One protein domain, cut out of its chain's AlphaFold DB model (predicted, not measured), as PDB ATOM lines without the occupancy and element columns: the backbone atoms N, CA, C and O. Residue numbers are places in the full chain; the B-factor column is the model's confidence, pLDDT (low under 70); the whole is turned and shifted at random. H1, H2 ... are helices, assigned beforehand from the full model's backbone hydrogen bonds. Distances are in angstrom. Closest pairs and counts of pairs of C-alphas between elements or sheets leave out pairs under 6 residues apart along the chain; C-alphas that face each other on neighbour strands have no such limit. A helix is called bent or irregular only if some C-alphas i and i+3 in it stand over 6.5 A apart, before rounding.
ATOM      1  N   SER A 472       7.799 -17.209 -11.793       87.25
ATOM      2  CA  SER A 472       8.255 -15.818 -11.833       87.25
ATOM      3  C   SER A 472       9.671 -15.699 -11.255       87.25
ATOM      4  O   SER A 472      10.090 -16.519 -10.435       87.25
ATOM      5  N   ASN A 473      10.436 -14.686 -11.668       88.81
ATOM      6  CA  ASN A 473      11.809 -14.511 -11.181       88.81
ATOM      7  C   ASN A 473      11.853 -14.281  -9.657       88.81
ATOM      8  O   ASN A 473      12.776 -14.718  -8.966       88.81
ATOM      9  N   GLU A 474      10.821 -13.632  -9.124       91.00
ATOM     10  CA  GLU A 474      10.638 -13.373  -7.704       91.00
ATOM     11  C   GLU A 474      10.463 -14.680  -6.916       91.00
ATOM     12  O   GLU A 474      11.252 -14.966  -6.013       91.00
ATOM     13  N   VAL A 475       9.509 -15.530  -7.318       91.69
ATOM     14  CA  VAL A 475       9.281 -16.846  -6.693       91.69
ATOM     15  C   VAL A 475      10.489 -17.761  -6.893       91.69
ATOM     16  O   VAL A 475      10.897 -18.467  -5.972       91.69
ATOM     17  N   LEU A 476      11.125 -17.721  -8.067       92.75
ATOM     18  CA  LEU A 476      12.331 -18.501  -8.342       92.75
ATOM     19  C   LEU A 476      13.483 -18.119  -7.402       92.75
ATOM     20  O   LEU A 476      14.266 -18.984  -7.015       92.75
ATOM     21  N   THR A 477      13.586 -16.848  -7.009       94.38
ATOM     22  CA  THR A 477      14.581 -16.393  -6.028       94.38
ATOM     23  C   THR A 477      14.305 -16.989  -4.649       94.38
ATOM     24  O   THR A 477      15.226 -17.520  -4.029       94.38
ATOM     25  N   VAL A 478      13.042 -17.002  -4.205       95.94
ATOM     26  CA  VAL A 478      12.627 -17.672  -2.957       95.94
ATOM     27  C   VAL A 478      12.989 -19.161  -2.996       95.94
ATOM     28  O   VAL A 478      13.619 -19.675  -2.070       95.94
ATOM     29  N   VAL A 479      12.665 -19.842  -4.100       95.75
ATOM     30  CA  VAL A 479      12.975 -21.263  -4.312       95.75
ATOM     31  C   VAL A 479      14.482 -21.523  -4.249       95.75
ATOM     32  O   VAL A 479      14.902 -22.433  -3.538       95.75
ATOM     33  N   THR A 493      23.504 -33.180   8.561       72.88
ATOM     34  CA  THR A 493      23.130 -34.570   8.875       72.88
ATOM     35  C   THR A 493      24.251 -35.567   8.570       72.88
ATOM     36  O   THR A 493      24.199 -36.717   9.010       72.88
ATOM     37  N   THR A 494      25.278 -35.141   7.829       69.50
ATOM     38  CA  THR A 494      26.435 -35.966   7.470       69.50
ATOM     39  C   THR A 494      27.586 -35.763   8.459       69.50
ATOM     40  O   THR A 494      27.711 -34.711   9.080       69.50
ATOM     41  N   ALA A 495      28.431 -36.783   8.636       61.56
ATOM     42  CA  ALA A 495      29.544 -36.742   9.592       61.56
ATOM     43  C   ALA A 495      30.816 -36.056   9.047       61.56
ATOM     44  O   ALA A 495      31.795 -35.930   9.784       61.56
ATOM     45  N   ASP A 496      30.814 -35.634   7.778       73.25
ATOM     46  CA  ASP A 496      31.994 -35.121   7.081       73.25
ATOM     47  C   ASP A 496      32.097 -33.589   7.165       73.25
ATOM     48  O   ASP A 496      31.093 -32.875   7.187       73.25
ATOM     49  N   ASP A 497      33.330 -33.071   7.177       77.50
ATOM     50  CA  ASP A 497      33.587 -31.636   7.025       77.50
ATOM     51  C   ASP A 497      33.269 -31.214   5.586       77.50
ATOM     52  O   ASP A 497      33.917 -31.652   4.634       77.50
ATOM     53  N   GLN A 498      32.245 -30.375   5.439       83.50
ATOM     54  CA  GLN A 498      31.753 -29.866   4.161       83.50
ATOM     55  C   GLN A 498      31.708 -28.327   4.172       83.50
ATOM     56  O   GLN A 498      30.818 -27.715   3.576       83.50
ATOM     57  N   ALA A 499      32.661 -27.677   4.859       82.81
ATOM     58  CA  ALA A 499      32.694 -26.219   5.014       82.81
ATOM     59  C   ALA A 499      32.721 -25.456   3.686       82.81
ATOM     60  O   ALA A 499      32.027 -24.446   3.551       82.81
ATOM     61  N   ASP A 500      33.487 -25.936   2.704       87.38
ATOM     62  CA  ASP A 500      33.578 -25.300   1.386       87.38
ATOM     63  C   ASP A 500      32.253 -25.400   0.617       87.38
ATOM     64  O   ASP A 500      31.815 -24.416   0.017       87.38
ATOM     65  N   ALA A 501      31.570 -26.547   0.698       88.69
ATOM     66  CA  ALA A 501      30.259 -26.741   0.083       88.69
ATOM     67  C   ALA A 501      29.198 -25.841   0.737       88.69
ATOM     68  O   ALA A 501      28.481 -25.127   0.038       88.69
ATOM     69  N   ALA A 502      29.150 -25.791   2.073       86.38
ATOM     70  CA  ALA A 502      28.233 -24.905   2.791       86.38
ATOM     71  C   ALA A 502      28.492 -23.426   2.470       86.38
ATOM     72  O   ALA A 502      27.553 -22.668   2.236       86.38
ATOM     73  N   LYS A 503      29.764 -23.015   2.399       90.12
ATOM     74  CA  LYS A 503      30.142 -21.654   2.006       90.12
ATOM     75  C   LYS A 503      29.680 -21.320   0.585       90.12
ATOM     76  O   LYS A 503      29.214 -20.205   0.369       90.12
ATOM     77  N   SER A 504      29.788 -22.263  -0.353       94.25
ATOM     78  CA  SER A 504      29.280 -22.093  -1.720       94.25
ATOM     79  C   SER A 504      27.765 -21.901  -1.730       94.25
ATOM     80  O   SER A 504      27.283 -20.940  -2.316       94.25
ATOM     81  N   TYR A 505      27.013 -22.754  -1.028       93.69
ATOM     82  CA  TYR A 505      25.554 -22.639  -0.971       93.69
ATOM     83  C   TYR A 505      25.082 -21.332  -0.321       93.69
ATOM     84  O   TYR A 505      24.138 -20.712  -0.808       93.69
ATOM     85  N   PHE A 506      25.755 -20.877   0.741       93.94
ATOM     86  CA  PHE A 506      25.478 -19.573   1.342       93.94
ATOM     87  C   PHE A 506      25.765 -18.414   0.383       93.94
ATOM     88  O   PHE A 506      24.954 -17.494   0.293       93.94
ATOM     89  N   ALA A 507      26.889 -18.456  -0.338       94.88
ATOM     90  CA  ALA A 507      27.229 -17.434  -1.323       94.88
ATOM     91  C   ALA A 507      26.189 -17.380  -2.454       94.88
ATOM     92  O   ALA A 507      25.661 -16.307  -2.726       94.88
ATOM     93  N   ASP A 508      25.800 -18.530  -3.013       95.00
ATOM     94  CA  ASP A 508      24.784 -18.621  -4.070       95.00
ATOM     95  C   ASP A 508      23.417 -18.061  -3.630       95.00
ATOM     96  O   ASP A 508      22.697 -17.439  -4.422       95.00
ATOM     97  N   ALA A 509      23.038 -18.284  -2.365       95.06
ATOM     98  CA  ALA A 509      21.804 -17.746  -1.793       95.06
ATOM     99  C   ALA A 509      21.852 -16.212  -1.684       95.06
ATOM    100  O   ALA A 509      20.896 -15.537  -2.075       95.06
ATOM    101  N   ILE A 510      22.970 -15.655  -1.204       97.00
ATOM    102  CA  ILE A 510      23.180 -14.202  -1.130       97.00
ATOM    103  C   ILE A 510      23.217 -13.585  -2.532       97.00
ATOM    104  O   ILE A 510      22.529 -12.596  -2.769       97.00
ATOM    105  N   ASP A 511      23.938 -14.191  -3.474       96.44
ATOM    106  CA  ASP A 511      24.044 -13.699  -4.851       96.44
ATOM    107  C   ASP A 511      22.677 -13.673  -5.549       96.44
ATOM    108  O   ASP A 511      22.364 -12.717  -6.260       96.44
ATOM    109  N   SER A 512      21.817 -14.666  -5.290       95.56
ATOM    110  CA  SER A 512      20.438 -14.685  -5.802       95.56
ATOM    111  C   SER A 512      19.610 -13.505  -5.271       95.56
ATOM    112  O   SER A 512      18.928 -12.832  -6.047       95.56
ATOM    113  N   LEU A 513      19.705 -13.209  -3.969       96.31
ATOM    114  CA  LEU A 513      19.010 -12.081  -3.334       96.31
ATOM    115  C   LEU A 513      19.537 -10.730  -3.824       96.31
ATOM    116  O   LEU A 513      18.756  -9.857  -4.199       96.31
ATOM    117  N   THR A 514      20.860 -10.559  -3.856       96.31
ATOM    118  CA  THR A 514      21.498  -9.323  -4.318       96.31
ATOM    119  C   THR A 514      21.232  -9.087  -5.805       96.31
ATOM    120  O   THR A 514      20.975  -7.950  -6.199       96.31
ATOM    121  N   SER A 515      21.207 -10.141  -6.631       95.44
ATOM    122  CA  SER A 515      20.838 -10.033  -8.045       95.44
ATOM    123  C   SER A 515      19.407  -9.521  -8.210       95.44
ATOM    124  O   SER A 515      19.200  -8.600  -9.000       95.44
ATOM    125  N   LEU A 516      18.436 -10.067  -7.466       94.38
ATOM    126  CA  LEU A 516      17.053  -9.591  -7.528       94.38
ATOM    127  C   LEU A 516      16.953  -8.137  -7.052       94.38
ATOM    128  O   LEU A 516      16.371  -7.313  -7.754       94.38
ATOM    129  N   LEU A 517      17.590  -7.796  -5.929       93.56
ATOM    130  CA  LEU A 517      17.581  -6.440  -5.380       93.56
ATOM    131  C   LEU A 517      18.202  -5.411  -6.339       93.56
ATOM    132  O   LEU A 517      17.672  -4.316  -6.499       93.56
ATOM    133  N   SER A 518      19.293  -5.770  -7.021       91.69
ATOM    134  CA  SER A 518      19.957  -4.897  -8.000       91.69
ATOM    135  C   SER A 518      19.145  -4.666  -9.280       91.69
ATOM    136  O   SER A 518      19.399  -3.704  -9.999       91.69
ATOM    137  N   SER A 519      18.171  -5.536  -9.568       90.19
ATOM    138  CA  SER A 519      17.298  -5.417 -10.741       90.19
ATOM    139  C   SER A 519      16.102  -4.484 -10.526       90.19
ATOM    140  O   SER A 519      15.354  -4.224 -11.468       90.19
ATOM    141  N   ILE A 520      15.901  -3.994  -9.300       87.88
ATOM    142  CA  ILE A 520      14.777  -3.125  -8.951       87.88
ATOM    143  C   ILE A 520      15.049  -1.727  -9.502       87.88
ATOM    144  O   ILE A 520      15.976  -1.047  -9.064       87.88
ATOM    145  N   ASN A 521      14.221  -1.291 -10.450       79.56
ATOM    146  CA  ASN A 521      14.256   0.083 -10.930       79.56
ATOM    147  C   ASN A 521      13.391   0.983 -10.027       79.56
ATOM    148  O   ASN A 521      12.214   0.700  -9.821       79.56
ATOM    149  N   VAL A 522      13.981   2.064  -9.510       73.56
ATOM    150  CA  VAL A 522      13.323   3.059  -8.639       73.56
ATOM    151  C   VAL A 522      12.906   4.315  -9.434       73.56
ATOM    152  O   VAL A 522      12.475   5.310  -8.858       73.56
ATOM    153  N   ASP A 523      12.995   4.287 -10.766       67.94
ATOM    154  CA  ASP A 523      12.516   5.372 -11.627       67.94
ATOM    155  C   ASP A 523      10.974   5.474 -11.630       67.94
ATOM    156  O   ASP A 523      10.239   4.488 -11.638       67.94
ATOM    157  N   THR A 524      10.456   6.698 -11.675       55.34
ATOM    158  CA  THR A 524       9.055   7.036 -11.360       55.34
ATOM    159  C   THR A 524       7.951   6.560 -12.301       55.34
ATOM    160  O   THR A 524       6.917   6.138 -11.781       55.34
ATOM    161  N   PRO A 525       8.105   6.528 -13.639       55.16
ATOM    162  CA  PRO A 525       7.097   5.894 -14.490       55.16
ATOM    163  C   PRO A 525       7.040   4.372 -14.285       55.16
ATOM    164  O   PRO A 525       6.015   3.757 -14.565       55.16
ATOM    165  N   HIS A 526       8.113   3.768 -13.763       58.78
ATOM    166  CA  HIS A 526       8.168   2.346 -13.417       58.78
ATOM    167  C   HIS A 526       7.697   2.060 -11.985       58.78
ATOM    168  O   HIS A 526       7.288   0.933 -11.707       58.78
ATOM    169  N   LEU A 527       7.703   3.065 -11.100       60.62
ATOM    170  CA  LEU A 527       7.159   2.960  -9.744       60.62
ATOM    171  C   LEU A 527       5.658   2.686  -9.742       60.62
ATOM    172  O   LEU A 527       5.208   1.964  -8.880       60.62
ATOM    173  N   LEU A 528       4.874   3.167 -10.706       74.25
ATOM    174  CA  LEU A 528       3.439   2.848 -10.790       74.25
ATOM    175  C   LEU A 528       3.183   1.478 -11.443       74.25
ATOM    176  O   LEU A 528       2.368   1.332 -12.351       74.25
ATOM    177  N   SER A 529       3.919   0.464 -10.994       84.12
ATOM    178  CA  SER A 529       3.804  -0.921 -11.439       84.12
ATOM    179  C   SER A 529       3.911  -1.857 -10.246       84.12
ATOM    180  O   SER A 529       4.743  -1.668  -9.372       84.12
ATOM    181  N   ALA A 530       3.161  -2.951 -10.242       86.19
ATOM    182  CA  ALA A 530       3.289  -4.008  -9.243       86.19
ATOM    183  C   ALA A 530       4.694  -4.625  -9.139       86.19
ATOM    184  O   ALA A 530       5.000  -5.300  -8.160       86.19
ATOM    185  N   HIS A 531       5.525  -4.501 -10.177       87.88
ATOM    186  CA  HIS A 531       6.776  -5.250 -10.283       87.88
ATOM    187  C   HIS A 531       7.791  -4.917  -9.170       87.88
ATOM    188  O   HIS A 531       8.208  -5.855  -8.490       87.88
ATOM    189  N   PRO A 532       8.143  -3.646  -8.879       89.69
ATOM    190  CA  PRO A 532       9.056  -3.335  -7.779       89.69
ATOM    191  C   PRO A 532       8.550  -3.825  -6.415       89.69
ATOM    192  O   PRO A 532       9.331  -4.395  -5.659       89.69
ATOM    193  N   LEU A 533       7.249  -3.694  -6.114       91.06
ATOM    194  CA  LEU A 533       6.672  -4.210  -4.860       91.06
ATOM    195  C   LEU A 533       6.799  -5.730  -4.749       91.06
ATOM    196  O   LEU A 533       7.193  -6.230  -3.696       91.06
ATOM    197  N   ARG A 534       6.536  -6.463  -5.840       92.06
ATOM    198  CA  ARG A 534       6.704  -7.925  -5.887       92.06
ATOM    199  C   ARG A 534       8.145  -8.346  -5.628       92.06
ATOM    200  O   ARG A 534       8.381  -9.266  -4.844       92.06
ATOM    201  N   GLN A 535       9.107  -7.651  -6.229       93.31
ATOM    202  CA  GLN A 535      10.529  -7.918  -6.015       93.31
ATOM    203  C   GLN A 535      10.949  -7.623  -4.571       93.31
ATOM    204  O   GLN A 535      11.549  -8.485  -3.931       93.31
ATOM    205  N   LEU A 536      10.599  -6.449  -4.036       94.88
ATOM    206  CA  LEU A 536      10.914  -6.049  -2.658       94.88
ATOM    207  C   LEU A 536      10.330  -7.034  -1.638       94.88
ATOM    208  O   LEU A 536      11.038  -7.502  -0.746       94.88
ATOM    209  N   THR A 537       9.059  -7.395  -1.813       95.50
ATOM    210  CA  THR A 537       8.359  -8.348  -0.945       95.50
ATOM    211  C   THR A 537       8.998  -9.731  -1.004       95.50
ATOM    212  O   THR A 537       9.179 -10.367   0.031       95.50
ATOM    213  N   SER A 538       9.414 -10.186  -2.187       95.25
ATOM    214  CA  SER A 538      10.024 -11.511  -2.350       95.25
ATOM    215  C   SER A 538      11.456 -11.578  -1.817       95.25
ATOM    216  O   SER A 538      11.852 -12.603  -1.266       95.25
ATOM    217  N   VAL A 539      12.231 -10.485  -1.904       96.69
ATOM    218  CA  VAL A 539      13.531 -10.378  -1.211       96.69
ATOM    219  C   VAL A 539      13.323 -10.473   0.302       96.69
ATOM    220  O   VAL A 539      14.040 -11.219   0.971       96.69
ATOM    221  N   LEU A 540      12.329  -9.761   0.844       96.31
ATOM    222  CA  LEU A 540      11.990  -9.806   2.266       96.31
ATOM    223  C   LEU A 540      11.524 -11.204   2.708       96.31
ATOM    224  O   LEU A 540      11.968 -11.698   3.746       96.31
ATOM    225  N   GLU A 541      10.663 -11.856   1.927       95.69
ATOM    226  CA  GLU A 541      10.194 -13.221   2.174       95.69
ATOM    227  C   GLU A 541      11.354 -14.217   2.186       95.69
ATOM    228  O   GLU A 541      11.517 -14.967   3.150       95.69
ATOM    229  N   ALA A 542      12.190 -14.203   1.147       96.12
ATOM    230  CA  ALA A 542      13.332 -15.099   1.036       96.12
ATOM    231  C   ALA A 542      14.346 -14.869   2.168       96.12
ATOM    232  O   ALA A 542      14.843 -15.834   2.749       96.12
ATOM    233  N   ALA A 543      14.603 -13.612   2.548       95.00
ATOM    234  CA  ALA A 543      15.429 -13.287   3.707       95.00
ATOM    235  C   ALA A 543      14.800 -13.791   5.018       95.00
ATOM    236  O   ALA A 543      15.501 -14.348   5.859       95.00
ATOM    237  N   ASN A 544      13.482 -13.663   5.192       93.31
ATOM    238  CA  ASN A 544      12.781 -14.192   6.363       93.31
ATOM    239  C   ASN A 544      12.863 -15.725   6.442       93.31
ATOM    240  O   ASN A 544      13.180 -16.262   7.500       93.31
ATOM    241  N   LEU A 545      12.625 -16.435   5.338       92.75
ATOM    242  CA  LEU A 545      12.763 -17.895   5.291       92.75
ATOM    243  C   LEU A 545      14.209 -18.336   5.542       92.75
ATOM    244  O   LEU A 545      14.433 -19.327   6.239       92.75
ATOM    245  N   ALA A 546      15.189 -17.570   5.053       91.19
ATOM    246  CA  ALA A 546      16.592 -17.796   5.365       91.19
ATOM    247  C   ALA A 546      16.872 -17.661   6.865       91.19
ATOM    248  O   ALA A 546      17.489 -18.550   7.452       91.19
ATOM    249  N   LEU A 547      16.366 -16.601   7.505       87.31
ATOM    250  CA  LEU A 547      16.468 -16.421   8.953       87.31
ATOM    251  C   LEU A 547      15.822 -17.583   9.708       87.31
ATOM    252  O   LEU A 547      16.436 -18.101  10.629       87.31
ATOM    253  N   ILE A 548      14.636 -18.035   9.302       84.75
ATOM    254  CA  ILE A 548      13.923 -19.156   9.933       84.75
ATOM    255  C   ILE A 548      14.732 -20.453   9.843       84.75
ATOM    256  O   ILE A 548      14.932 -21.114  10.863       84.75
ATOM    257  N   LEU A 549      15.248 -20.793   8.659       81.88
ATOM    258  CA  LEU A 549      16.097 -21.974   8.464       81.88
ATOM    259  C   LEU A 549      17.392 -21.897   9.289       81.88
ATOM    260  O   LEU A 549      17.865 -22.915   9.790       81.88
ATOM    261  N   CYS A 550      17.942 -20.694   9.471       73.06
ATOM    262  CA  CYS A 550      19.157 -20.467  10.255       73.06
ATOM    263  C   CYS A 550      18.911 -20.464  11.770       73.06
ATOM    264  O   CYS A 550      19.752 -20.935  12.532       73.06
ATOM    265  N   TYR A 551      17.773 -19.925  12.204       63.81
ATOM    266  CA  TYR A 551      17.419 -19.731  13.608       63.81
ATOM    267  C   TYR A 551      16.966 -21.024  14.283       63.81
ATOM    268  O   TYR A 551      17.227 -21.241  15.461       63.81
ATOM    269  N   LEU A 552      16.269 -21.887  13.539       53.97
ATOM    270  CA  LEU A 552      15.495 -22.981  14.122       53.97
ATOM    271  C   LEU A 552      16.097 -24.368  13.886       53.97
ATOM    272  O   LEU A 552      15.519 -25.356  14.339       53.97
ATOM    273  N   HIS A 553      17.262 -24.466  13.239       54.22
ATOM    274  CA  HIS A 553      17.941 -25.749  13.109       54.22
ATOM    275  C   HIS A 553      18.507 -26.204  14.473       54.22
ATOM    276  O   HIS A 553      19.405 -25.539  15.015       54.22
ATOM    277  N   PRO A 554      18.068 -27.361  15.015       45.78
ATOM    278  CA  PRO A 554      18.492 -27.855  16.328       45.78
ATOM    279  C   PRO A 554      20.015 -27.993  16.464       45.78
ATOM    280  O   PRO A 554      20.559 -27.829  17.546       45.78
ATOM    281  N   HIS A 555      20.747 -28.225  15.373       45.16
ATOM    282  CA  HIS A 555      22.205 -28.382  15.434       45.16
ATOM    283  C   HIS A 555      23.009 -27.088  15.241       45.16
ATOM    284  O   HIS A 555      24.206 -27.093  15.519       45.16
ATOM    285  N   ILE A 556      22.386 -25.990  14.789       48.56
ATOM    286  CA  ILE A 556      23.068 -24.683  14.700       48.56
ATOM    287  C   ILE A 556      22.909 -23.926  16.030       48.56
ATOM    288  O   ILE A 556      23.848 -23.257  16.456       48.56
ATOM    289  N   PHE A 557      21.777 -24.107  16.731       46.16
ATOM    290  CA  PHE A 557      21.447 -23.313  17.923       46.16
ATOM    291  C   PHE A 557      20.786 -24.027  19.104       46.16
ATOM    292  O   PHE A 557      20.486 -23.344  20.085       46.16
ATOM    293  N   ALA A 558      20.551 -25.349  19.113       40.06
ATOM    294  CA  ALA A 558      19.903 -25.913  20.296       40.06
ATOM    295  C   ALA A 558      20.757 -25.659  21.538       40.06
ATOM    296  O   ALA A 558      21.935 -25.995  21.625       40.06
ATOM    297  N   HIS A 559      20.070 -25.128  22.536       35.97
ATOM    298  CA  HIS A 559      20.397 -25.042  23.947       35.97
ATOM    299  C   HIS A 559      21.026 -26.339  24.539       35.97
ATOM    300  O   HIS A 559      21.579 -26.310  25.639       35.97
ATOM    301  N   GLU A 560      20.983 -27.468  23.815       33.94
ATOM    302  CA  GLU A 560      21.699 -28.725  24.090       33.94
ATOM    303  C   GLU A 560      23.201 -28.689  23.734       33.94
ATOM    304  O   GLU A 560      23.999 -29.334  24.417       33.94
ATOM    305  N   CYS A 561      23.631 -27.863  22.773       36.00
ATOM    306  CA  CYS A 561      25.045 -27.608  22.463       36.00
ATOM    307  C   CYS A 561      25.806 -26.968  23.638       36.00
ATOM    308  O   CYS A 561      27.029 -27.067  23.708       36.00
ATOM    309  N   ALA A 562      25.097 -26.345  24.587       36.66
ATOM    310  CA  ALA A 562      25.687 -25.844  25.827       36.66
ATOM    311  C   ALA A 562      26.001 -26.964  26.841       36.66
ATOM    312  O   ALA A 562      26.851 -26.775  27.710       36.66
ATOM    313  N   MET A 563      25.347 -28.129  26.731       34.47
ATOM    314  CA  MET A 563      25.602 -29.299  27.582       34.47
ATOM    315  C   MET A 563      26.559 -30.294  26.916       34.47
ATOM    316  O   MET A 563      27.424 -30.847  27.593       34.47
ATOM    317  N   HIS A 564      26.460 -30.464  25.594       37.06
ATOM    318  CA  HIS A 564      27.408 -31.197  24.758       37.06
ATOM    319  C   HIS A 564      27.370 -30.616  23.335       37.06
ATOM    320  O   HIS A 564      26.433 -30.923  22.601       37.06
ATOM    321  N   PRO A 565      28.347 -29.799  22.890       40.12
ATOM    322  CA  PRO A 565      28.430 -29.469  21.471       40.12
ATOM    323  C   PRO A 565      28.595 -30.798  20.721       40.12
ATOM    324  O   PRO A 565      29.477 -31.575  21.111       40.12
ATOM    325  N   PRO A 566      27.790 -31.120  19.689       46.75
ATOM    326  CA  PRO A 566      28.120 -32.242  18.834       46.75
ATOM    327  C   PRO A 566      29.484 -31.900  18.245       46.75
ATOM    328  O   PRO A 566      29.637 -30.977  17.449       46.75
ATOM    329  N   SER A 567      30.501 -32.608  18.718       49.75
ATOM    330  CA  SER A 567      31.929 -32.383  18.491       49.75
ATOM    331  C   SER A 567      32.367 -32.455  17.016       49.75
ATOM    332  O   SER A 567      33.561 -32.507  16.748       49.75
ATOM    333  N   GLY A 568      31.422 -32.471  16.069       56.75
ATOM    334  CA  GLY A 568      31.629 -32.643  14.633       56.75
ATOM    335  C   GLY A 568      31.170 -31.493  13.723       56.75
ATOM    336  O   GLY A 568      31.468 -31.570  12.542       56.75
ATOM    337  N   LEU A 569      30.504 -30.427  14.205       67.06
ATOM    338  CA  LEU A 569      29.991 -29.333  13.337       67.06
ATOM    339  C   LEU A 569      30.752 -27.996  13.444       67.06
ATOM    340  O   LEU A 569      30.312 -26.973  12.923       67.06
ATOM    341  N   THR A 570      31.926 -27.971  14.085       70.81
ATOM    342  CA  THR A 570      32.743 -26.745  14.222       70.81
ATOM    343  C   THR A 570      33.148 -26.129  12.882       70.81
ATOM    344  O   THR A 570      33.421 -24.933  12.808       70.81
ATOM    345  N   TRP A 571      33.178 -26.940  11.824       80.44
ATOM    346  CA  TRP A 571      33.497 -26.520  10.466       80.44
ATOM    347  C   TRP A 571      32.474 -25.528   9.884       80.44
ATOM    348  O   TRP A 571      32.842 -24.673   9.079       80.44
ATOM    349  N   LEU A 572      31.214 -25.566  10.339       79.19
ATOM    350  CA  LEU A 572      30.137 -24.697   9.850       79.19
ATOM    351  C   LEU A 572      30.197 -23.279  10.443       79.19
ATOM    352  O   LEU A 572      29.651 -22.341   9.866       79.19
ATOM    353  N   ALA A 573      30.898 -23.095  11.565       79.31
ATOM    354  CA  ALA A 573      30.860 -21.847  12.323       79.31
ATOM    355  C   ALA A 573      31.363 -20.628  11.527       79.31
ATOM    356  O   ALA A 573      30.760 -19.557  11.574       79.31
ATOM    357  N   ASN A 574      32.459 -20.780  10.777       83.00
ATOM    358  CA  ASN A 574      33.018 -19.693   9.968       83.00
ATOM    359  C   ASN A 574      32.171 -19.380   8.719       83.00
ATOM    360  O   ASN A 574      31.869 -18.200   8.522       83.00
ATOM    361  N   PRO A 575      31.758 -20.371   7.896       85.81
ATOM    362  CA  PRO A 575      30.809 -20.146   6.805       85.81
ATOM    363  C   PRO A 575      29.523 -19.458   7.267       85.81
ATOM    364  O   PRO A 575      29.099 -18.484   6.654       85.81
ATOM    365  N   PHE A 576      28.951 -19.911   8.384       85.75
ATOM    366  CA  PHE A 576      27.704 -19.373   8.918       85.75
ATOM    367  C   PHE A 576      27.847 -17.930   9.417       85.75
ATOM    368  O   PHE A 576      27.039 -17.075   9.066       85.75
ATOM    369  N   ARG A 577      28.922 -17.609  10.153       85.94
ATOM    370  CA  ARG A 577      29.226 -16.222  10.551       85.94
ATOM    371  C   ARG A 577      29.359 -15.299   9.334       85.94
ATOM    372  O   ARG A 577      28.852 -14.180   9.358       85.94
ATOM    373  N   GLY A 578      30.036 -15.768   8.284       88.69
ATOM    374  CA  GLY A 578      30.157 -15.036   7.020       88.69
ATOM    375  C   GLY A 578      28.801 -14.797   6.359       88.69
ATOM    376  O   GLY A 578      28.518 -13.675   5.951       88.69
ATOM    377  N   PHE A 579      27.942 -15.818   6.331       92.56
ATOM    378  CA  PHE A 579      26.584 -15.715   5.807       92.56
ATOM    379  C   PHE A 579      25.728 -14.692   6.564       92.56
ATOM    380  O   PHE A 579      25.110 -13.853   5.923       92.56
ATOM    381  N   LEU A 580      25.716 -14.705   7.905       90.69
ATOM    382  CA  LEU A 580      24.946 -13.728   8.693       90.69
ATOM    383  C   LEU A 580      25.420 -12.289   8.431       90.69
ATOM    384  O   LEU A 580      24.602 -11.384   8.267       90.69
ATOM    385  N   ALA A 581      26.739 -12.079   8.349       92.75
ATOM    386  CA  ALA A 581      27.313 -10.772   8.034       92.75
ATOM    387  C   ALA A 581      26.926 -10.300   6.622       92.75
ATOM    388  O   ALA A 581      26.555  -9.140   6.439       92.75
ATOM    389  N   ASP A 582      26.967 -11.201   5.639       96.19
ATOM    390  CA  ASP A 582      26.572 -10.913   4.261       96.19
ATOM    391  C   ASP A 582      25.057 -10.681   4.130       96.19
ATOM    392  O   ASP A 582      24.649  -9.755   3.434       96.19
ATOM    393  N   LEU A 583      24.219 -11.442   4.840       95.19
ATOM    394  CA  LEU A 583      22.765 -11.256   4.854       95.19
ATOM    395  C   LEU A 583      22.379  -9.881   5.420       95.19
ATOM    396  O   LEU A 583      21.495  -9.220   4.876       95.19
ATOM    397  N   GLN A 584      23.076  -9.403   6.456       95.19
ATOM    398  CA  GLN A 584      22.905  -8.034   6.950       95.19
ATOM    399  C   GLN A 584      23.383  -7.011   5.908       95.19
ATOM    400  O   GLN A 584      22.597  -6.193   5.432       95.19
ATOM    401  N   ALA A 585      24.669  -7.062   5.542       96.88
ATOM    402  CA  ALA A 585      25.343  -5.979   4.830       96.88
ATOM    403  C   ALA A 585      25.009  -5.904   3.331       96.88
ATOM    404  O   ALA A 585      25.085  -4.826   2.742       96.88
ATOM    405  N   LYS A 586      24.672  -7.034   2.698       97.00
ATOM    406  CA  LYS A 586      24.413  -7.128   1.249       97.00
ATOM    407  C   LYS A 586      22.935  -7.283   0.896       97.00
ATOM    408  O   LYS A 586      22.592  -7.087  -0.268       97.00
ATOM    409  N   VAL A 587      22.073  -7.626   1.859       97.19
ATOM    410  CA  VAL A 587      20.638  -7.840   1.609       97.19
ATOM    411  C   VAL A 587      19.768  -6.931   2.470       97.19
ATOM    412  O   VAL A 587      19.120  -6.053   1.911       97.19
ATOM    413  N   LEU A 588      19.747  -7.090   3.800       96.69
ATOM    414  CA  LEU A 588      18.798  -6.361   4.656       96.69
ATOM    415  C   LEU A 588      19.072  -4.851   4.718       96.69
ATOM    416  O   LEU A 588      18.131  -4.065   4.615       96.69
ATOM    417  N   ASP A 589      20.334  -4.432   4.853       96.69
ATOM    418  CA  ASP A 589      20.691  -3.005   4.861       96.69
ATOM    419  C   ASP A 589      20.426  -2.337   3.499       96.69
ATOM    420  O   ASP A 589      19.765  -1.292   3.471       96.69
ATOM    421  N   PRO A 590      20.842  -2.928   2.359       96.94
ATOM    422  CA  PRO A 590      20.461  -2.426   1.042       96.94
ATOM    423  C   PRO A 590      18.950  -2.433   0.787       96.94
ATOM    424  O   PRO A 590      18.442  -1.468   0.228       96.94
ATOM    425  N   LEU A 591      18.214  -3.461   1.224       96.75
ATOM    426  CA  LEU A 591      16.753  -3.514   1.100       96.75
ATOM    427  C   LEU A 591      16.095  -2.352   1.853       96.75
ATOM    428  O   LEU A 591      15.257  -1.652   1.287       96.75
ATOM    429  N   ALA A 592      16.507  -2.109   3.100       96.44
ATOM    430  CA  ALA A 592      16.016  -0.986   3.892       96.44
ATOM    431  C   ALA A 592      16.319   0.361   3.216       96.44
ATOM    432  O   ALA A 592      15.457   1.239   3.180       96.44
ATOM    433  N   ALA A 593      17.518   0.521   2.645       95.06
ATOM    434  CA  ALA A 593      17.887   1.722   1.900       95.06
ATOM    435  C   ALA A 593      17.020   1.909   0.644       95.06
ATOM    436  O   ALA A 593      16.479   2.995   0.440       95.06
ATOM    437  N   THR A 594      16.820   0.856  -0.155       94.38
ATOM    438  CA  THR A 594      15.967   0.896  -1.352       94.38
ATOM    439  C   THR A 594      14.521   1.240  -1.001       94.38
ATOM    440  O   THR A 594      13.920   2.074  -1.672       94.38
ATOM    441  N   LEU A 595      13.967   0.667   0.071       94.44
ATOM    442  CA  LEU A 595      12.612   0.984   0.533       94.44
ATOM    443  C   LEU A 595      12.465   2.457   0.941       94.44
ATOM    444  O   LEU A 595      11.467   3.093   0.609       94.44
ATOM    445  N   VAL A 596      13.473   3.025   1.611       93.00
ATOM    446  CA  VAL A 596      13.494   4.461   1.931       93.00
ATOM    447  C   VAL A 596      13.555   5.304   0.655       93.00
ATOM    448  O   VAL A 596      12.795   6.260   0.536       93.00
ATOM    449  N   CYS A 597      14.381   4.927  -0.326       91.00
ATOM    450  CA  CYS A 597      14.429   5.612  -1.619       91.00
ATOM    451  C   CYS A 597      13.081   5.570  -2.351       91.00
ATOM    452  O   CYS A 597      12.651   6.588  -2.883       91.00
ATOM    453  N   VAL A 598      12.396   4.423  -2.342       90.00
ATOM    454  CA  VAL A 598      11.053   4.264  -2.920       90.00
ATOM    455  C   VAL A 598      10.046   5.175  -2.216       90.00
ATOM    456  O   VAL A 598       9.312   5.903  -2.881       90.00
ATOM    457  N   ARG A 599      10.039   5.198  -0.877       90.44
ATOM    458  CA  ARG A 599       9.165   6.083  -0.092       90.44
ATOM    459  C   ARG A 599       9.402   7.559  -0.413       90.44
ATOM    460  O   ARG A 599       8.452   8.322  -0.588       90.44
ATOM    461  N   ASP A 600      10.664   7.962  -0.511       88.44
ATOM    462  CA  ASP A 600      11.027   9.343  -0.816       88.44
ATOM    463  C   ASP A 600      10.661   9.704  -2.271       88.44
ATOM    464  O   ASP A 600      10.180  10.810  -2.525       88.44
ATOM    465  N   ALA A 601      10.798   8.765  -3.216       85.38
ATOM    466  CA  ALA A 601      10.356   8.933  -4.601       85.38
ATOM    467  C   ALA A 601       8.828   9.091  -4.705       85.38
ATOM    468  O   ALA A 601       8.351   9.983  -5.405       85.38
ATOM    469  N   ILE A 602       8.050   8.304  -3.952       84.94
ATOM    470  CA  ILE A 602       6.588   8.466  -3.859       84.94
ATOM    471  C   ILE A 602       6.236   9.885  -3.400       84.94
ATOM    472  O   ILE A 602       5.416  10.559  -4.025       84.94
ATOM    473  N   ALA A 603       6.889  10.375  -2.341       82.81
ATOM    474  CA  ALA A 603       6.629  11.707  -1.803       82.81
ATOM    475  C   ALA A 603       6.983  12.835  -2.791       82.81
ATOM    476  O   ALA A 603       6.267  13.834  -2.861       82.81
ATOM    477  N   GLN A 604       8.065  12.680  -3.560       81.81
ATOM    478  CA  GLN A 604       8.508  13.668  -4.550       81.81
ATOM    479  C   GLN A 604       7.592  13.719  -5.778       81.81
ATOM    480  O   GLN A 604       7.287  14.804  -6.264       81.81
ATOM    481  N   HIS A 605       7.134  12.563  -6.260       77.00
ATOM    482  CA  HIS A 605       6.454  12.455  -7.551       77.00
ATOM    483  C   HIS A 605       4.925  12.403  -7.467       77.00
ATOM    484  O   HIS A 605       4.270  12.591  -8.495       77.00
ATOM    485  N   LYS A 606       4.340  12.233  -6.268       79.88
ATOM    486  CA  LYS A 606       2.878  12.269  -6.072       79.88
ATOM    487  C   LYS A 606       2.265  13.529  -6.690       79.88
ATOM    488  O   LYS A 606       1.307  13.425  -7.443       79.88
ATOM    489  N   ALA A 607       2.816  14.715  -6.422       78.25
ATOM    490  CA  ALA A 607       2.238  15.977  -6.903       78.25
ATOM    491  C   ALA A 607       2.221  16.089  -8.440       78.25
ATOM    492  O   ALA A 607       1.197  16.463  -9.015       78.25
ATOM    493  N   ASP A 608       3.322  15.721  -9.097       73.94
ATOM    494  CA  ASP A 608       3.454  15.798 -10.555       73.94
ATOM    495  C   ASP A 608       2.541  14.781 -11.256       73.94
ATOM    496  O   ASP A 608       1.844  15.123 -12.212       73.94
ATOM    497  N   ALA A 609       2.464  13.553 -10.737       68.81
ATOM    498  CA  ALA A 609       1.584  12.523 -11.281       68.81
ATOM    499  C   ALA A 609       0.096  12.856 -11.080       68.81
ATOM    500  O   ALA A 609      -0.718  12.635 -11.976       68.81
ATOM    501  N   MET A 610      -0.272  13.436  -9.929       72.50
ATOM    502  CA  MET A 610      -1.633  13.935  -9.691       72.50
ATOM    503  C   MET A 610      -2.002  15.036 -10.697       72.50
ATOM    504  O   MET A 610      -3.127  15.058 -11.198       72.50
ATOM    505  N   ALA A 611      -1.062  15.928 -11.029       74.25
ATOM    506  CA  ALA A 611      -1.275  16.957 -12.043       74.25
ATOM    507  C   ALA A 611      -1.451  16.354 -13.447       74.25
ATOM    508  O   ALA A 611      -2.353  16.770 -14.178       74.25
ATOM    509  N   GLU A 612      -0.652  15.345 -13.805       70.38
ATOM    510  CA  GLU A 612      -0.758  14.646 -15.090       70.38
ATOM    511  C   GLU A 612      -2.101  13.920 -15.240       70.38
ATOM    512  O   GLU A 612      -2.797  14.109 -16.239       70.38
ATOM    513  N   VAL A 613      -2.522  13.149 -14.232       66.69
ATOM    514  CA  VAL A 613      -3.823  12.461 -14.259       66.69
ATOM    515  C   VAL A 613      -4.964  13.472 -14.283       66.69
ATOM    516  O   VAL A 613      -5.896  13.318 -15.067       66.69
ATOM    517  N   SER A 614      -4.883  14.559 -13.511       68.31
ATOM    518  CA  SER A 614      -5.885  15.630 -13.571       68.31
ATOM    519  C   SER A 614      -5.964  16.260 -14.966       68.31
ATOM    520  O   SER A 614      -7.058  16.598 -15.429       68.31
ATOM    521  N   GLN A 615      -4.836  16.419 -15.660       69.88
ATOM    522  CA  GLN A 615      -4.807  16.906 -17.038       69.88
ATOM    523  C   GLN A 615      -5.422  15.888 -18.007       69.88
ATOM    524  O   GLN A 615      -6.209  16.281 -18.870       69.88
ATOM    525  N   GLN A 616      -5.127  14.596 -17.845       66.50
ATOM    526  CA  GLN A 616      -5.708  13.515 -18.648       66.50
ATOM    527  C   GLN A 616      -7.222  13.403 -18.430       66.50
ATOM    528  O   GLN A 616      -7.977  13.331 -19.394       66.50
ATOM    529  N   VAL A 617      -7.695  13.508 -17.189       63.84
ATOM    530  CA  VAL A 617      -9.124  13.535 -16.839       63.84
ATOM    531  C   VAL A 617      -9.802  14.769 -17.418       63.84
ATOM    532  O   VAL A 617     -10.897  14.678 -17.967       63.84
ATOM    533  N   THR A 618      -9.135  15.923 -17.390       66.94
ATOM    534  CA  THR A 618      -9.633  17.132 -18.059       66.94
ATOM    535  C   THR A 618      -9.707  16.947 -19.578       66.94
ATOM    536  O   THR A 618     -10.670  17.390 -20.200       66.94
ATOM    537  N   ALA A 619      -8.740  16.252 -20.181       64.50
ATOM    538  CA  ALA A 619      -8.773  15.901 -21.599       64.50
ATOM    539  C   ALA A 619      -9.882  14.881 -21.919       64.50
ATOM    540  O   ALA A 619     -10.533  15.004 -22.953       64.50
ATOM    541  N   MET A 620     -10.166  13.936 -21.020       62.00
ATOM    542  CA  MET A 620     -11.285  12.994 -21.145       62.00
ATOM    543  C   MET A 620     -12.646  13.668 -20.961       62.00
ATOM    544  O   MET A 620     -13.605  13.269 -21.608       62.00
ATOM    545  N   ARG A 621     -12.752  14.752 -20.183       62.59
ATOM    546  CA  ARG A 621     -13.974  15.583 -20.151       62.59
ATOM    547  C   ARG A 621     -14.289  16.235 -21.503       62.59
ATOM    548  O   ARG A 621     -15.422  16.643 -21.737       62.59
ATOM    549  N   ALA A 622     -13.319  16.312 -22.420       59.34
ATOM    550  CA  ALA A 622     -13.578  16.686 -23.813       59.34
ATOM    551  C   ALA A 622     -14.184  15.535 -24.646       59.34
ATOM    552  O   ALA A 622     -14.591  15.752 -25.790       59.34
ATOM    553  N   TRP A 623     -14.219  14.310 -24.108       59.94
ATOM    554  CA  TRP A 623     -14.889  13.149 -24.700       59.94
ATOM    555  C   TRP A 623     -16.356  13.071 -24.248       59.94
ATOM    556  O   TRP A 623     -17.181  12.611 -25.028       59.94
ATOM    557  N   GLY A 624     -16.685  13.615 -23.067       54.09
ATOM    558  CA  GLY A 624     -18.046  13.731 -22.535       54.09
ATOM    559  C   GLY A 624     -18.114  14.586 -21.254       54.09
ATOM    560  O   GLY A 624     -17.183  14.539 -20.445       54.09
ATOM    561  N   PRO A 625     -19.179  15.382 -21.030       47.47
ATOM    562  CA  PRO A 625     -19.263  16.314 -19.900       47.47
ATOM    563  C   PRO A 625     -19.430  15.652 -18.517       47.47
ATOM    564  O   PRO A 625     -19.393  16.365 -17.513       47.47
ATOM    565  N   HIS A 626     -19.591  14.323 -18.437       55.59
ATOM    566  CA  HIS A 626     -19.987  13.617 -17.212       55.59
ATOM    567  C   HIS A 626     -19.002  12.544 -16.720       55.59
ATOM    568  O   HIS A 626     -19.386  11.706 -15.907       55.59
ATOM    569  N   VAL A 627     -17.732  12.587 -17.141       53.88
ATOM    570  CA  VAL A 627     -16.668  11.744 -16.562       53.88
ATOM    571  C   VAL A 627     -16.506  12.082 -15.072       53.88
ATOM    572  O   VAL A 627     -15.922  13.114 -14.713       53.88
ATOM    573  N   GLN A 628     -17.058  11.222 -14.215       54.59
ATOM    574  CA  GLN A 628     -16.914  11.264 -12.763       54.59
ATOM    575  C   GLN A 628     -15.833  10.265 -12.358       54.59
ATOM    576  O   GLN A 628     -15.941   9.073 -12.630       54.59
ATOM    577  N   LEU A 629     -14.783  10.757 -11.707       51.84
ATOM    578  CA  LEU A 629     -13.857   9.885 -10.995       51.84
ATOM    579  C   LEU A 629     -14.572   9.412  -9.726       51.84
ATOM    580  O   LEU A 629     -15.108  10.243  -8.994       51.84
ATOM    581  N   GLY A 630     -14.620   8.101  -9.485       46.16
ATOM    582  CA  GLY A 630     -15.214   7.551  -8.264       46.16
ATOM    583  C   GLY A 630     -14.588   8.180  -7.011       46.16
ATOM    584  O   GLY A 630     -13.368   8.316  -6.955       46.16
ATOM    585  N   GLY A 631     -15.421   8.588  -6.040       45.44
ATOM    586  CA  GLY A 631     -14.989   9.199  -4.768       45.44
ATOM    587  C   GLY A 631     -15.869  10.340  -4.220       45.44
ATOM    588  O   GLY A 631     -15.675  10.761  -3.086       45.44
ATOM    589  N   ASP A 632     -16.870  10.829  -4.966       38.03
ATOM    590  CA  ASP A 632     -17.723  11.950  -4.509       38.03
ATOM    591  C   ASP A 632     -18.761  11.571  -3.422       38.03
ATOM    592  O   ASP A 632     -19.476  12.434  -2.906       38.03
ATOM    593  N   GLY A 633     -18.839  10.294  -3.036       41.47
ATOM    594  CA  GLY A 633     -19.679   9.803  -1.947       41.47
ATOM    595  C   GLY A 633     -18.876   8.882  -1.035       41.47
ATOM    596  O   GLY A 633     -18.327   7.895  -1.503       41.47
ATOM    597  N   ASP A 634     -18.840   9.213   0.256       37.25
ATOM    598  CA  ASP A 634     -18.332   8.378   1.355       37.25
ATOM    599  C   ASP A 634     -16.812   8.316   1.588       37.25
ATOM    600  O   ASP A 634     -16.284   7.275   1.947       37.25
ATOM    601  N   GLY A 635     -16.095   9.442   1.511       43.19
ATOM    602  CA  GLY A 635     -14.809   9.622   2.215       43.19
ATOM    603  C   GLY A 635     -13.641   8.694   1.828       43.19
ATOM    604  O   GLY A 635     -12.586   8.793   2.454       43.19
ATOM    605  N   GLU A 636     -13.803   7.825   0.829       49.78
ATOM    606  CA  GLU A 636     -12.732   7.050   0.200       49.78
ATOM    607  C   GLU A 636     -11.949   7.937  -0.780       49.78
ATOM    608  O   GLU A 636     -12.528   8.744  -1.512       49.78
ATOM    609  N   ALA A 637     -10.621   7.795  -0.797       55.03
ATOM    610  CA  ALA A 637      -9.768   8.527  -1.726       55.03
ATOM    611  C   ALA A 637     -10.102   8.152  -3.182       55.03
ATOM    612  O   ALA A 637     -10.168   6.976  -3.542       55.03
ATOM    613  N   ALA A 638     -10.295   9.159  -4.033       68.94
ATOM    614  CA  ALA A 638     -10.597   8.964  -5.448       68.94
ATOM    615  C   ALA A 638      -9.363   8.491  -6.236       68.94
ATOM    616  O   ALA A 638      -8.220   8.743  -5.846       68.94
ATOM    617  N   PHE A 639      -9.556   7.863  -7.401       74.88
ATOM    618  CA  PHE A 639      -8.449   7.678  -8.347       74.88
ATOM    619  C   PHE A 639      -7.916   9.050  -8.806       74.88
ATOM    620  O   PHE A 639      -8.720   9.910  -9.172       74.88
ATOM    621  N   PRO A 640      -6.589   9.283  -8.835       74.19
ATOM    622  CA  PRO A 640      -5.492   8.337  -8.590       74.19
ATOM    623  C   PRO A 640      -4.901   8.385  -7.167       74.19
ATOM    624  O   PRO A 640      -3.895   7.725  -6.912       74.19
ATOM    625  N   GLU A 641      -5.481   9.155  -6.244       81.25
ATOM    626  CA  GLU A 641      -4.962   9.332  -4.880       81.25
ATOM    627  C   GLU A 641      -4.854   8.007  -4.118       81.25
ATOM    628  O   GLU A 641      -3.810   7.748  -3.518       81.25
ATOM    629  N   VAL A 642      -5.856   7.131  -4.255       85.00
ATOM    630  CA  VAL A 642      -5.869   5.789  -3.644       85.00
ATOM    631  C   VAL A 642      -4.631   4.953  -3.986       85.00
ATOM    632  O   VAL A 642      -4.100   4.252  -3.129       85.00
ATOM    633  N   VAL A 643      -4.108   5.067  -5.214       86.44
ATOM    634  CA  VAL A 643      -2.924   4.306  -5.646       86.44
ATOM    635  C   VAL A 643      -1.700   4.765  -4.859       86.44
ATOM    636  O   VAL A 643      -0.933   3.951  -4.359       86.44
ATOM    637  N   TRP A 644      -1.524   6.075  -4.699       85.44
ATOM    638  CA  TRP A 644      -0.382   6.627  -3.973       85.44
ATOM    639  C   TRP A 644      -0.456   6.382  -2.467       85.44
ATOM    640  O   TRP A 644       0.581   6.188  -1.831       85.44
ATOM    641  N   GLU A 645      -1.659   6.396  -1.896       88.19
ATOM    642  CA  GLU A 645      -1.877   6.050  -0.489       88.19
ATOM    643  C   GLU A 645      -1.564   4.579  -0.211       88.19
ATOM    644  O   GLU A 645      -0.851   4.291   0.752       88.19
ATOM    645  N   ASP A 646      -1.994   3.671  -1.093       90.19
ATOM    646  CA  ASP A 646      -1.629   2.253  -1.028       90.19
ATOM    647  C   ASP A 646      -0.114   2.072  -1.065       90.19
ATOM    648  O   ASP A 646       0.451   1.409  -0.199       90.19
ATOM    649  N   TRP A 647       0.567   2.693  -2.028       91.06
ATOM    650  CA  TRP A 647       2.022   2.603  -2.136       91.06
ATOM    651  C   TRP A 647       2.736   3.101  -0.879       91.06
ATOM    652  O   TRP A 647       3.650   2.435  -0.395       91.06
ATOM    653  N   ALA A 648       2.313   4.240  -0.324       90.06
ATOM    654  CA  ALA A 648       2.878   4.757   0.918       90.06
ATOM    655  C   ALA A 648       2.678   3.768   2.079       90.06
ATOM    656  O   ALA A 648       3.637   3.431   2.773       90.06
ATOM    657  N   TYR A 649       1.457   3.249   2.241       92.94
ATOM    658  CA  TYR A 649       1.119   2.292   3.292       92.94
ATOM    659  C   TYR A 649       1.902   0.976   3.170       92.94
ATOM    660  O   TYR A 649       2.470   0.493   4.152       92.94
ATOM    661  N   LEU A 650       1.966   0.404   1.965       93.94
ATOM    662  CA  LEU A 650       2.647  -0.865   1.700       93.94
ATOM    663  C   LEU A 650       4.156  -0.746   1.908       93.94
ATOM    664  O   LEU A 650       4.759  -1.605   2.549       93.94
ATOM    665  N   VAL A 651       4.772   0.331   1.413       93.88
ATOM    666  CA  VAL A 651       6.215   0.559   1.565       93.88
ATOM    667  C   VAL A 651       6.580   0.782   3.029       93.88
ATOM    668  O   VAL A 651       7.550   0.190   3.500       93.88
ATOM    669  N   ASP A 652       5.796   1.559   3.780       94.06
ATOM    670  CA  ASP A 652       6.016   1.728   5.220       94.06
ATOM    671  C   ASP A 652       5.861   0.396   5.979       94.06
ATOM    672  O   ASP A 652       6.676   0.083   6.852       94.06
ATOM    673  N   GLY A 653       4.888  -0.437   5.597       93.88
ATOM    674  CA  GLY A 653       4.738  -1.797   6.121       93.88
ATOM    675  C   GLY A 653       5.965  -2.678   5.858       93.88
ATOM    676  O   GLY A 653       6.470  -3.332   6.773       93.88
ATOM    677  N   LEU A 654       6.501  -2.653   4.634       95.25
ATOM    678  CA  LEU A 654       7.722  -3.380   4.267       95.25
ATOM    679  C   LEU A 654       8.960  -2.857   5.013       95.25
ATOM    680  O   LEU A 654       9.828  -3.653   5.384       95.25
ATOM    681  N   ILE A 655       9.055  -1.546   5.267       95.75
ATOM    682  CA  ILE A 655      10.129  -0.953   6.081       95.75
ATOM    683  C   ILE A 655      10.084  -1.511   7.504       95.75
ATOM    684  O   ILE A 655      11.122  -1.921   8.031       95.75
ATOM    685  N   GLU A 656       8.906  -1.547   8.127       93.44
ATOM    686  CA  GLU A 656       8.755  -2.086   9.482       93.44
ATOM    687  C   GLU A 656       9.078  -3.581   9.546       93.44
ATOM    688  O   GLU A 656       9.858  -4.005  10.399       93.44
ATOM    689  N   GLU A 657       8.582  -4.384   8.604       93.69
ATOM    690  CA  GLU A 657       8.926  -5.810   8.557       93.69
ATOM    691  C   GLU A 657      10.432  -6.029   8.332       93.69
ATOM    692  O   GLU A 657      11.038  -6.886   8.980       93.69
ATOM    693  N   THR A 658      11.080  -5.210   7.494       95.38
ATOM    694  CA  THR A 658      12.538  -5.264   7.287       95.38
ATOM    695  C   THR A 658      13.299  -4.955   8.579       95.38
ATOM    696  O   THR A 658      14.249  -5.666   8.920       95.38
ATOM    697  N   ARG A 659      12.856  -3.957   9.356       93.88
ATOM    698  CA  ARG A 659      13.433  -3.641  10.678       93.88
ATOM    699  C   ARG A 659      13.282  -4.797  11.659       93.88
ATOM    700  O   ARG A 659      14.228  -5.104  12.387       93.88
ATOM    701  N   VAL A 660      12.127  -5.463  11.662       90.94
ATOM    702  CA  VAL A 660      11.909  -6.671  12.470       90.94
ATOM    703  C   VAL A 660      12.927  -7.751  12.087       90.94
ATOM    704  O   VAL A 660      13.550  -8.332  12.976       90.94
ATOM    705  N   LYS A 661      13.177  -7.982  10.788       91.06
ATOM    706  CA  LYS A 661      14.163  -8.983  10.332       91.06
ATOM    707  C   LYS A 661      15.603  -8.617  10.698       91.06
ATOM    708  O   LYS A 661      16.347  -9.498  11.123       91.06
ATOM    709  N   GLN A 662      15.982  -7.340  10.621       92.75
ATOM    710  CA  GLN A 662      17.285  -6.862  11.111       92.75
ATOM    711  C   GLN A 662      17.446  -7.106  12.622       92.75
ATOM    712  O   GLN A 662      18.512  -7.523  13.078       92.75
ATOM    713  N   GLY A 663      16.383  -6.888  13.404       88.56
ATOM    714  CA  GLY A 663      16.359  -7.193  14.836       88.56
ATOM    715  C   GLY A 663      16.592  -8.678  15.119       88.56
ATOM    716  O   GLY A 663      17.487  -9.018  15.887       88.56
ATOM    717  N   ILE A 664      15.855  -9.553  14.428       84.69
ATOM    718  CA  ILE A 664      16.002 -11.012  14.543       84.69
ATOM    719  C   ILE A 664      17.421 -11.447  14.176       84.69
ATOM    720  O   ILE A 664      18.039 -12.202  14.920       84.69
ATOM    721  N   LEU A 665      17.972 -10.955  13.063       88.12
ATOM    722  CA  LEU A 665      19.328 -11.312  12.647       88.12
ATOM    723  C   LEU A 665      20.374 -10.901  13.691       88.12
ATOM    724  O   LEU A 665      21.328 -11.644  13.942       88.12
ATOM    725  N   ARG A 666      20.195  -9.736  14.321       87.50
ATOM    726  CA  ARG A 666      21.067  -9.271  15.403       87.50
ATOM    727  C   ARG A 666      20.988 -10.189  16.619       87.50
ATOM    728  O   ARG A 666      22.028 -10.496  17.198       87.50
ATOM    729  N   ASP A 667      19.789 -10.631  16.983       81.81
ATOM    730  CA  ASP A 667      19.578 -11.533  18.114       81.81
ATOM    731  C   ASP A 667      20.205 -12.914  17.831       81.81
ATOM    732  O   ASP A 667      20.998 -13.395  18.639       81.81
ATOM    733  N   ILE A 668      19.999 -13.469  16.627       79.44
ATOM    734  CA  ILE A 668      20.665 -14.698  16.143       79.44
ATOM    735  C   ILE A 668      22.188 -14.562  16.222       79.44
ATOM    736  O   ILE A 668      22.883 -15.437  16.735       79.44
ATOM    737  N   SER A 669      22.728 -13.448  15.726       82.19
ATOM    738  CA  SER A 669      24.173 -13.204  15.719       82.19
ATOM    739  C   SER A 669      24.737 -13.112  17.141       82.19
ATOM    740  O   SER A 669      25.809 -13.647  17.420       82.19
ATOM    741  N   ALA A 670      24.014 -12.472  18.063       80.62
ATOM    742  CA  ALA A 670      24.418 -12.359  19.461       80.62
ATOM    743  C   ALA A 670      24.395 -13.717  20.181       80.62
ATOM    744  O   ALA A 670      25.349 -14.053  20.889       80.62
ATOM    745  N   GLU A 671      23.343 -14.511  19.973       75.88
ATOM    746  CA  GLU A 671      23.237 -15.874  20.501       75.88
ATOM    747  C   GLU A 671      24.366 -16.769  19.966       75.88
ATOM    748  O   GLU A 671      24.965 -17.537  20.727       75.88
ATOM    749  N   PHE A 672      24.724 -16.620  18.685       75.00
ATOM    750  CA  PHE A 672      25.776 -17.409  18.044       75.00
ATOM    751  C   PHE A 672      27.140 -17.145  18.677       75.00
ATOM    752  O   PHE A 672      27.874 -18.069  19.039       75.00
ATOM    753  N   GLU A 673      27.483 -15.865  18.843       76.00
ATOM    754  CA  GLU A 673      28.753 -15.472  19.449       76.00
ATOM    755  C   GLU A 673      28.827 -15.875  20.925       76.00
ATOM    756  O   GLU A 673      29.879 -16.327  21.387       76.00
ATOM    757  N   ALA A 674      27.711 -15.794  21.661       71.38
ATOM    758  CA  ALA A 674      27.637 -16.262  23.042       71.38
ATOM    759  C   ALA A 674      27.897 -17.777  23.152       71.38
ATOM    760  O   ALA A 674      28.682 -18.209  24.004       71.38
ATOM    761  N   ALA A 675      27.306 -18.583  22.263       66.38
ATOM    762  CA  ALA A 675      27.525 -20.029  22.208       66.38
ATOM    763  C   ALA A 675      28.977 -20.384  21.828       66.38
ATOM    764  O   ALA A 675      29.612 -21.221  22.481       66.38
ATOM    765  N   SER A 676      29.543 -19.694  20.832       63.47
ATOM    766  CA  SER A 676      30.945 -19.843  20.418       63.47
ATOM    767  C   SER A 676      31.920 -19.507  21.562       63.47
ATOM    768  O   SER A 676      32.882 -20.242  21.817       63.47
ATOM    769  N   ALA A 677      31.651 -18.434  22.315       62.72
ATOM    770  CA  ALA A 677      32.458 -18.039  23.466       62.72
ATOM    771  C   ALA A 677      32.401 -19.077  24.605       62.72
ATOM    772  O   ALA A 677      33.450 -19.451  25.142       62.72
ATOM    773  N   ALA A 678      31.213 -19.601  24.930       58.78
ATOM    774  CA  ALA A 678      31.029 -20.629  25.960       58.78
ATOM    775  C   ALA A 678      31.761 -21.947  25.625       58.78
ATOM    776  O   ALA A 678      32.410 -22.538  26.496       58.78
ATOM    777  N   GLY A 679      31.750 -22.365  24.352       55.16
ATOM    778  CA  GLY A 679      32.505 -23.529  23.876       55.16
ATOM    779  C   GLY A 679      34.021 -23.384  24.077       55.16
ATOM    780  O   GLY A 679      34.677 -24.308  24.569       55.16
ATOM    781  N   SER A 680      34.576 -22.198  23.793       48.22
ATOM    782  CA  SER A 680      36.012 -21.904  23.959       48.22
ATOM    783  C   SER A 680      36.476 -21.852  25.430       48.22
ATOM    784  O   SER A 680      37.596 -22.267  25.759       48.22
ATOM    785  N   ALA A 681      35.601 -21.415  26.343       41.28
ATOM    786  CA  ALA A 681      35.867 -21.384  27.781       41.28
ATOM    787  C   ALA A 681      35.886 -22.796  28.400       41.28
ATOM    788  O   ALA A 681      36.727 -23.084  29.253       41.28
TER     789      ALA A 681
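What this domain is: This is residues 472 to 479 and 493 to 681 of the 704 residues of the protein "N-acetyltransferase B complex non catalytic subunit-domain-containing protein" of Catenaria anguillulae PL171 (UniProt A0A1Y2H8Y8). You are looking at a long rod of helices in which H6a and H7, two long helices side by side and running opposite ways, make most of the length, with H2 and H4 packed along part of them to complete an up-and-down bundle of four. Short H1 packs on H2 and H4, while H6b carries on past the bundle at an angle, and residues 619 to 626 stick out at that end. The printed part has 197 residues with seven named helices, H1 to H7 in chain order, and no named strand; the class is all helix. The whole is loose, with a radius of gyration of the C-alphas of 23.3 A and spans of 80 by 30 by 24 A.

Where its parts are: Find C-alpha 473 at (11.809, -14.511, -11.181), where H1 begins and runs to residue 479. After the cut come H2, residues 499 to 518, 28.0 A long, then H3, residues 524 to 527, H4, residues 530 to 551, 31.1 A, and H5, residues 554 to 557. By its hydrogen bonds H6, residues 570 to 620, was assigned as one helix, but it is bent: C-alphas 604 and 607 are 7.1 A apart. Its arms are H6a, residues 570 to 604, 50.7 A, and H6b, residues 607 to 620, 19.9 A, at a steep tilt of 53 degrees. H6a is irregular, with C-alphas 571 and 574 at 6.9 A. H7, residues 641 to 681, runs 60.6 A to C-alpha 681 at (35.867, -21.384, 27.781).

How they stand to each other: Start in the bundle of H2, H4, H6a and H7, up and down, each running against the one before it in the chain. H2 touches H6a, the same way at a shallow tilt of 4 degrees; look at their closest C-alphas, Lys 503 and Pro 575, 5.1 A apart. H6a touches H7, opposite ways at a shallow tilt of 21 degrees, closest at the C-alphas of Ala 592 and Ile 655, 6.3 A. With residues 535 to 543 alone, H4 touches H2, closest at the C-alphas of Val 539 and Leu 513, 6.1 A. H1 touches H4, closest at the C-alphas of Val 478 and Ala 542, 4.8 A. H3 is near H6a, H5 near H7, and H6b near H7, each close but not clearly touching; H2 and H7 are apart. Every O i to N i+4 pair is within hydrogen-bond range in H1, H2, H4, H6b and H7, and 27 of 31 are in H6a; H3 and H5 are too short for such a pair.

The domain as a whole: The C-alphas farthest apart are those of Pro 625 and Ala 681, 82.1 A. Residues 480 to 492 are not printed, and C-alphas 479 and 493 stand 21.3 A apart across the cut. The links H5 to H6 and H6 to H7 are long. Among the 60 residues with pLDDT under 70 are 551 to 569 and 613 to 638.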